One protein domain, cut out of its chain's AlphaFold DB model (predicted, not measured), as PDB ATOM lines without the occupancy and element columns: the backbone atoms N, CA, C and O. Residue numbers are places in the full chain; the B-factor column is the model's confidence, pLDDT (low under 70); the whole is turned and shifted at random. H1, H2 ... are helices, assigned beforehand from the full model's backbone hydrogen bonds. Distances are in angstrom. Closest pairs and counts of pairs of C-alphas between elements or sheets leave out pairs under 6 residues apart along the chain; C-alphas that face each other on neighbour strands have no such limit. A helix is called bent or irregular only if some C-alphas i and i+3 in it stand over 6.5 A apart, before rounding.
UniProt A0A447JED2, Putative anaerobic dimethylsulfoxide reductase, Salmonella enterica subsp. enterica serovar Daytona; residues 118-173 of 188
ATOM      1  N   ILE A 118     -17.366 -21.733 -23.619       95.25
ATOM      2  CA  ILE A 118     -16.239 -21.130 -22.902       95.25
ATOM      3  C   ILE A 118     -16.542 -19.677 -22.525       95.25
ATOM      4  O   ILE A 118     -16.198 -19.254 -21.421       95.25
ATOM      5  N   ARG A 119     -17.152 -18.902 -23.428       96.94
ATOM      6  CA  ARG A 119     -17.436 -17.476 -23.209       96.94
ATOM      7  C   ARG A 119     -18.595 -17.234 -22.249       96.94
ATOM      8  O   ARG A 119     -18.536 -16.269 -21.493       96.94
ATOM      9  N   ASP A 120     -19.612 -18.087 -22.281       96.88
ATOM     10  CA  ASP A 120     -20.820 -17.959 -21.468       96.88
ATOM     11  C   ASP A 120     -21.355 -19.340 -21.029       96.88
ATOM     12  O   ASP A 120     -22.382 -19.813 -21.522       96.88
ATOM     13  N   PRO A 121     -20.658 -20.017 -20.096       95.62
ATOM     14  CA  PRO A 121     -21.027 -21.359 -19.643       95.62
ATOM     15  C   PRO A 121     -22.355 -21.421 -18.874       95.62
ATOM     16  O   PRO A 121     -22.911 -22.509 -18.733       95.62
ATOM     17  N   GLU A 122     -22.854 -20.299 -18.342       95.88
ATOM     18  CA  GLU A 122     -24.115 -20.270 -17.590       95.88
ATOM     19  C   GLU A 122     -25.320 -20.406 -18.525       95.88
ATOM     20  O   GLU A 122     -26.251 -21.151 -18.213       95.88
ATOM     21  N   ASN A 123     -25.274 -19.750 -19.690       97.50
ATOM     22  CA  ASN A 123     -26.333 -19.842 -20.698       97.50
ATOM     23  C   ASN A 123     -26.060 -20.912 -21.767       97.50
ATOM     24  O   ASN A 123     -26.997 -21.368 -22.421       97.50
ATOM     25  N   HIS A 124     -24.808 -21.359 -21.913       97.38
ATOM     26  CA  HIS A 124     -24.400 -22.395 -22.869       97.38
ATOM     27  C   HIS A 124     -23.676 -23.564 -22.173       97.38
ATOM     28  O   HIS A 124     -22.510 -23.851 -22.477       97.38
ATOM     29  N   PRO A 125     -24.325 -24.275 -21.229       97.50
ATOM     30  CA  PRO A 125     -23.707 -25.414 -20.561       97.50
ATOM     31  C   PRO A 125     -23.473 -26.580 -21.535       97.50
ATOM     32  O   PRO A 125     -24.180 -26.748 -22.531       97.50
ATOM     33  N   PHE A 126     -22.496 -27.436 -21.228       96.94
ATOM     34  CA  PHE A 126     -22.349 -28.711 -21.934       96.94
ATOM     35  C   PHE A 126     -23.572 -29.609 -21.677       96.94
ATOM     36  O   PHE A 126     -24.151 -29.540 -20.591       96.94
ATOM     37  N   PRO A 127     -23.948 -30.503 -22.614       95.50
ATOM     38  CA  PRO A 127     -25.083 -31.417 -22.457       95.50
ATOM     39  C   PRO A 127     -24.746 -32.595 -21.520       95.50
ATOM     40  O   PRO A 127     -24.875 -33.767 -21.872       95.50
ATOM     41  N   THR A 128     -24.270 -32.285 -20.317       95.50
ATOM     42  CA  THR A 128     -23.918 -33.222 -19.248       95.50
ATOM     43  C   THR A 128     -24.724 -32.890 -17.989       95.50
ATOM     44  O   THR A 128     -25.174 -31.752 -17.837       95.50
ATOM     45  N   PRO A 129     -24.907 -33.839 -17.051       94.88
ATOM     46  CA  PRO A 129     -25.626 -33.577 -15.801       94.88
ATOM     47  C   PRO A 129     -25.098 -32.377 -15.003       94.88
ATOM     48  O   PRO A 129     -25.875 -31.675 -14.362       94.88
ATOM     49  N   SER A 130     -23.786 -32.138 -15.033       94.50
ATOM     50  CA  SER A 130     -23.155 -30.996 -14.357       94.50
ATOM     51  C   SER A 130     -23.114 -29.701 -15.178       94.50
ATOM     52  O   SER A 130     -22.679 -28.675 -14.653       94.50
ATOM     53  N   GLY A 131     -23.495 -29.736 -16.459       95.94
ATOM     54  CA  GLY A 131     -23.319 -28.623 -17.396       95.94
ATOM     55  C   GLY A 131     -21.862 -28.372 -17.813       95.94
ATOM     56  O   GLY A 131     -21.565 -27.366 -18.456       95.94
ATOM     57  N   LYS A 132     -20.928 -29.256 -17.437       95.31
ATOM     58  CA  LYS A 132     -19.473 -29.114 -17.630       95.31
ATOM     59  C   LYS A 132     -18.863 -30.348 -18.292       95.31
ATOM     60  O   LYS A 132     -19.499 -31.393 -18.413       95.31
ATOM     61  N   ILE A 133     -17.588 -30.255 -18.666       95.88
ATOM     62  CA  ILE A 133     -16.790 -31.434 -19.024       95.88
ATOM     63  C   ILE A 133     -16.579 -32.286 -17.762       95.88
ATOM     64  O   ILE A 133     -15.969 -31.839 -16.790       95.88
ATOM     65  N   GLU A 134     -17.085 -33.519 -17.777       95.75
ATOM     66  CA  GLU A 134     -17.021 -34.438 -16.638       95.75
ATOM     67  C   GLU A 134     -15.762 -35.306 -16.697       95.75
ATOM     68  O   GLU A 134     -15.709 -36.302 -17.412       95.75
ATOM     69  N   ILE A 135     -14.743 -34.946 -15.911       96.38
ATOM     70  CA  ILE A 135     -13.541 -35.782 -15.729       96.38
ATOM     71  C   ILE A 135     -13.899 -37.096 -15.012       96.38
ATOM     72  O   ILE A 135     -13.319 -38.142 -15.293       96.38
ATOM     73  N   PHE A 136     -14.877 -37.039 -14.106       96.25
ATOM     74  CA  PHE A 136     -15.482 -38.193 -13.451       96.25
ATOM     75  C   PHE A 136     -16.964 -38.262 -13.824       96.25
ATOM     76  O   PHE A 136     -17.705 -37.319 -13.545       96.25
ATOM     77  N   SER A 137     -17.407 -39.381 -14.399       96.06
ATOM     78  CA  SER A 137     -18.813 -39.593 -14.744       96.06
ATOM     79  C   SER A 137     -19.523 -40.427 -13.685       96.06
ATOM     80  O   SER A 137     -19.312 -41.637 -13.575       96.06
ATOM     81  N   LYS A 138     -20.441 -39.801 -12.938       95.19
ATOM     82  CA  LYS A 138     -21.246 -40.526 -11.946       95.19
ATOM     83  C   LYS A 138     -22.133 -41.600 -12.582       95.19
ATOM     84  O   LYS A 138     -22.254 -42.687 -12.036       95.19
ATOM     85  N   ARG A 139     -22.666 -41.339 -13.779       95.00
ATOM     86  CA  ARG A 139     -23.443 -42.334 -14.533       95.00
ATOM     87  C   ARG A 139     -22.646 -43.620 -14.767       95.00
ATOM     88  O   ARG A 139     -23.185 -44.699 -14.569       95.00
ATOM     89  N   LEU A 140     -21.377 -43.503 -15.166       95.62
ATOM     90  CA  LEU A 140     -20.500 -44.663 -15.360       95.62
ATOM     91  C   LEU A 140     -20.111 -45.321 -14.030       95.62
ATOM     92  O   LEU A 140     -20.012 -46.540 -13.954       95.62
ATOM     93  N   TYR A 141     -19.935 -44.532 -12.967       95.06
ATOM     94  CA  TYR A 141     -19.675 -45.066 -11.627       95.06
ATOM     95  C   TYR A 141     -20.812 -45.971 -11.145       95.06
ATOM     96  O   TYR A 141     -20.568 -47.088 -10.694       95.06
ATOM     97  N   ASP A 142     -22.052 -45.513 -11.311       96.38
ATOM     98  CA  ASP A 142     -23.242 -46.228 -10.857       96.38
ATOM     99  C   ASP A 142     -23.480 -47.533 -11.652       96.38
ATOM    100  O   ASP A 142     -24.100 -48.458 -11.128       96.38
ATOM    101  N   MET A 143     -22.932 -47.657 -12.875       96.50
ATOM    102  CA  MET A 143     -22.966 -48.901 -13.664       96.50
ATOM    103  C   MET A 143     -22.115 -50.026 -13.065       96.50
ATOM    104  O   MET A 143     -22.354 -51.187 -13.387       96.50
ATOM    105  N   GLN A 144     -21.110 -49.699 -12.240       93.62
ATOM    106  CA  GLN A 144     -20.181 -50.667 -11.638       93.62
ATOM    107  C   GLN A 144     -19.545 -51.627 -12.669       93.62
ATOM    108  O   GLN A 144     -19.270 -52.788 -12.367       93.62
ATOM    109  N   HIS A 145     -19.306 -51.144 -13.897       93.19
ATOM    110  CA  HIS A 145     -18.750 -51.949 -14.984       93.19
ATOM    111  C   HIS A 145     -17.213 -51.854 -14.994       93.19
ATOM    112  O   HIS A 145     -16.681 -50.769 -15.239       93.19
ATOM    113  N   PRO A 146     -16.472 -52.957 -14.774       87.19
ATOM    114  CA  PRO A 146     -15.016 -52.915 -14.600       87.19
ATOM    115  C   PRO A 146     -14.265 -52.414 -15.844       87.19
ATOM    116  O   PRO A 146     -13.217 -51.792 -15.713       87.19
ATOM    117  N   GLU A 147     -14.817 -52.630 -17.040       90.88
ATOM    118  CA  GLU A 147     -14.191 -52.202 -18.303       90.88
ATOM    119  C   GLU A 147     -14.572 -50.783 -18.744       90.88
ATOM    120  O   GLU A 147     -13.997 -50.251 -19.688       90.88
ATOM    121  N   ILE A 148     -15.550 -50.158 -18.078       93.50
ATOM    122  CA  ILE A 148     -16.061 -48.829 -18.442       93.50
ATOM    123  C   ILE A 148     -16.028 -47.948 -17.185       93.50
ATOM    124  O   ILE A 148     -17.072 -47.634 -16.604       93.50
ATOM    125  N   PRO A 149     -14.828 -47.590 -16.700       93.25
ATOM    126  CA  PRO A 149     -14.687 -46.902 -15.431       93.25
ATOM    127  C   PRO A 149     -15.170 -45.450 -15.491       93.25
ATOM    128  O   PRO A 149     -15.095 -44.771 -16.511       93.25
ATOM    129  N   ALA A 150     -15.598 -44.941 -14.334       95.06
ATOM    130  CA  ALA A 150     -16.066 -43.565 -14.169       95.06
ATOM    131  C   ALA A 150     -14.997 -42.491 -14.378       95.06
ATOM    132  O   ALA A 150     -15.315 -41.362 -14.749       95.06
ATOM    133  N   LEU A 151     -13.746 -42.841 -14.092       94.31
ATOM    134  CA  LEU A 151     -12.576 -42.004 -14.293       94.31
ATOM    135  C   LEU A 151     -11.732 -42.639 -15.390       94.31
ATOM    136  O   LEU A 151     -11.420 -43.830 -15.301       94.31
ATOM    137  N   SER A 152     -11.320 -41.839 -16.370       91.69
ATOM    138  CA  SER A 152     -10.405 -42.302 -17.412       91.69
ATOM    139  C   SER A 152      -9.090 -42.782 -16.792       91.69
ATOM    140  O   SER A 152      -8.363 -42.013 -16.159       91.69
ATOM    141  N   HIS A 153      -8.804 -44.070 -16.957       89.38
ATOM    142  CA  HIS A 153      -7.541 -44.704 -16.611       89.38
ATOM    143  C   HIS A 153      -7.306 -45.903 -17.530       89.38
ATOM    144  O   HIS A 153      -8.178 -46.288 -18.309       89.38
ATOM    145  N   TYR A 154      -6.106 -46.474 -17.468       91.00
ATOM    146  CA  TYR A 154      -5.768 -47.630 -18.284       91.00
ATOM    147  C   TYR A 154      -6.553 -48.869 -17.830       91.00
ATOM    148  O   TYR A 154      -6.395 -49.323 -16.698       91.00
ATOM    149  N   VAL A 155      -7.356 -49.412 -18.743       91.12
ATOM    150  CA  VAL A 155      -8.023 -50.711 -18.625       91.12
ATOM    151  C   VAL A 155      -7.346 -51.649 -19.628       91.12
ATOM    152  O   VAL A 155      -7.288 -51.294 -20.810       91.12
ATOM    153  N   PRO A 156      -6.807 -52.805 -19.199       89.44
ATOM    154  CA  PRO A 156      -6.241 -53.786 -20.119       89.44
ATOM    155  C   PRO A 156      -7.258 -54.198 -21.185       89.44
ATOM    156  O   PRO A 156      -8.407 -54.498 -20.868       89.44
ATOM    157  N   ALA A 157      -6.836 -54.199 -22.449       88.94
ATOM    158  CA  ALA A 157      -7.668 -54.694 -23.540       88.94
ATOM    159  C   ALA A 157      -7.740 -56.226 -23.493       88.94
ATOM    160  O   ALA A 157      -6.749 -56.868 -23.148       88.94
ATOM    161  N   HIS A 158      -8.884 -56.792 -23.892       88.38
ATOM    162  CA  HIS A 158      -9.099 -58.246 -23.918       88.38
ATOM    163  C   HIS A 158      -8.025 -58.985 -24.712       88.38
ATOM    164  O   HIS A 158      -7.466 -59.927 -24.185       88.38
ATOM    165  N   GLU A 159      -7.679 -58.496 -25.906       89.00
ATOM    166  CA  GLU A 159      -6.602 -59.036 -26.757       89.00
ATOM    167  C   GLU A 159      -5.359 -58.121 -26.727       89.00
ATOM    168  O   GLU A 159      -4.730 -57.819 -27.745       89.00
ATOM    169  N   GLY A 160      -5.063 -57.569 -25.547       87.44
ATOM    170  CA  GLY A 160      -3.924 -56.684 -25.318       87.44
ATOM    171  C   GLY A 160      -2.612 -57.430 -25.030       87.44
ATOM    172  O   GLY A 160      -2.596 -58.648 -24.873       87.44
ATOM    173  N   PRO A 161      -1.487 -56.706 -24.894       87.12
ATOM    174  CA  PRO A 161      -0.196 -57.283 -24.493       87.12
ATOM    175  C   PRO A 161      -0.217 -58.036 -23.153       87.12
ATOM    176  O   PRO A 161       0.636 -58.885 -22.900       87.12
ATOM    177  N   GLU A 162      -1.156 -57.690 -22.278       87.81
ATOM    178  CA  GLU A 162      -1.373 -58.307 -20.975       87.81
ATOM    179  C   GLU A 162      -2.248 -59.574 -21.035       87.81
ATOM    180  O   GLU A 162      -2.360 -60.264 -20.018       87.81
ATOM    181  N   ASP A 163      -2.840 -59.906 -22.191       89.50
ATOM    182  CA  ASP A 163      -3.595 -61.148 -22.387       89.50
ATOM    183  C   ASP A 163      -2.661 -62.364 -22.248       89.50
ATOM    184  O   ASP A 163      -1.538 -62.400 -22.758       89.50
ATOM    185  N   ALA A 164      -3.136 -63.406 -21.568       89.94
ATOM    186  CA  ALA A 164      -2.450 -64.686 -21.480       89.94
ATOM    187  C   ALA A 164      -2.162 -65.294 -22.866       89.94
ATOM    188  O   ALA A 164      -1.107 -65.914 -23.040       89.94
ATOM    189  N   LEU A 165      -3.058 -65.083 -23.839       90.38
ATOM    190  CA  LEU A 165      -2.914 -65.559 -25.216       90.38
ATOM    191  C   LEU A 165      -1.812 -64.835 -25.995       90.38
ATOM    192  O   LEU A 165      -1.328 -65.388 -26.979       90.38
ATOM    193  N   ALA A 166      -1.322 -63.680 -25.530       89.38
ATOM    194  CA  ALA A 166      -0.231 -62.950 -26.181       89.38
ATOM    195  C   ALA A 166       1.087 -63.751 -26.252       89.38
ATOM    196  O   ALA A 166       1.975 -63.428 -27.039       89.38
ATOM    197  N   LYS A 167       1.237 -64.806 -25.437       87.44
ATOM    198  CA  LYS A 167       2.396 -65.716 -25.494       87.44
ATOM    199  C   LYS A 167       2.378 -66.610 -26.731       87.44
ATOM    200  O   LYS A 167       3.435 -66.865 -27.303       87.44
ATOM    201  N   ASP A 168       1.191 -67.068 -27.110       92.75
ATOM    202  CA  ASP A 168       0.981 -67.982 -28.234       92.75
ATOM    203  C   ASP A 168       0.669 -67.203 -29.522       92.75
ATOM    204  O   ASP A 168       1.070 -67.601 -30.616       92.75
ATOM    205  N   PHE A 169       0.017 -66.046 -29.374       88.88
ATOM    206  CA  PHE A 169      -0.391 -65.130 -30.434       88.88
ATOM    207  C   PHE A 169       0.132 -63.718 -30.124       88.88
ATOM    208  O   PHE A 169      -0.620 -62.869 -29.643       88.88
ATOM    209  N   PRO A 170       1.429 -63.446 -30.352       80.69
ATOM    210  CA  PRO A 170       2.005 -62.139 -30.061       80.69
ATOM    211  C   PRO A 170       1.248 -61.030 -30.812       80.69
ATOM    212  O   PRO A 170       0.993 -61.179 -32.013       80.69
ATOM    213  N   PRO A 171       0.884 -59.920 -30.138       71.06
ATOM    214  CA  PRO A 171       0.063 -58.877 -30.736       71.06
ATOM    215  C   PRO A 171       0.781 -58.233 -31.932       71.06
ATOM    216  O   PRO A 171       2.015 -58.156 -31.956       71.06
ATOM    217  N   PRO A 172       0.036 -57.751 -32.943       69.00
ATOM    218  CA  PRO A 172       0.631 -57.158 -34.134       69.00
ATOM    219  C   PRO A 172       1.539 -55.963 -33.786       69.00
ATOM    220  O   PRO A 172       1.274 -55.199 -32.860       69.00
ATOM    221  N   VAL A 173       2.593 -55.773 -34.591       59.38
ATOM    222  CA  VAL A 173       3.744 -54.851 -34.407       59.38
ATOM    223  C   VAL A 173       3.378 -53.356 -34.241       59.38
ATOM    224  O   VAL A 173       4.242 -52.520 -33.997       59.38
TER     225      VAL A 173
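Overview. This is residues 118 to 173 of the 188 residues of the protein "Putative anaerobic dimethylsulfoxide reductase" of Salmonella enterica subsp. enterica serovar Daytona (UniProt A0A447JED2). You will find little regular structure here: a winding, drawn-out chain with two short helices, H1 and, near the other end of the rod from residue 118, H2. The printed part has 56 residues and no named strand; the class is all helix, though the named elements hold only 10 residues. It is extended, with a radius of gyration of the C-alphas of 17.9 A, and spans 56 by 27 by 13 A.

Arrangement. Go from residue 118 through a stretch with no named element to H1, residues 138 to 143, where every O i to N i+4 pair is within hydrogen-bond range. H2, residues 164 to 167, is apart from H1; it is too short for such a pair, and its one O i to N i+3 pair is not within range.

Along the chain. Find C-alpha 138 at (-21.246, -40.526, -11.946); from there H1 runs 8.7 A to C-alpha 143. H2 ends at C-alpha 167, (2.396, -65.716, -25.494); it is neither bent nor irregular, but only just: C-alphas 164 and 167 are 6.4 A apart.

Size, cuts and confidence. Look at Asn 123 and Asp 168: their C-alphas, the two farthest apart, are 55.9 A apart. The printed part has no cut. The link from H1 to H2 is long, 20 residues. Confidence is under 70 at residues 172 to 173.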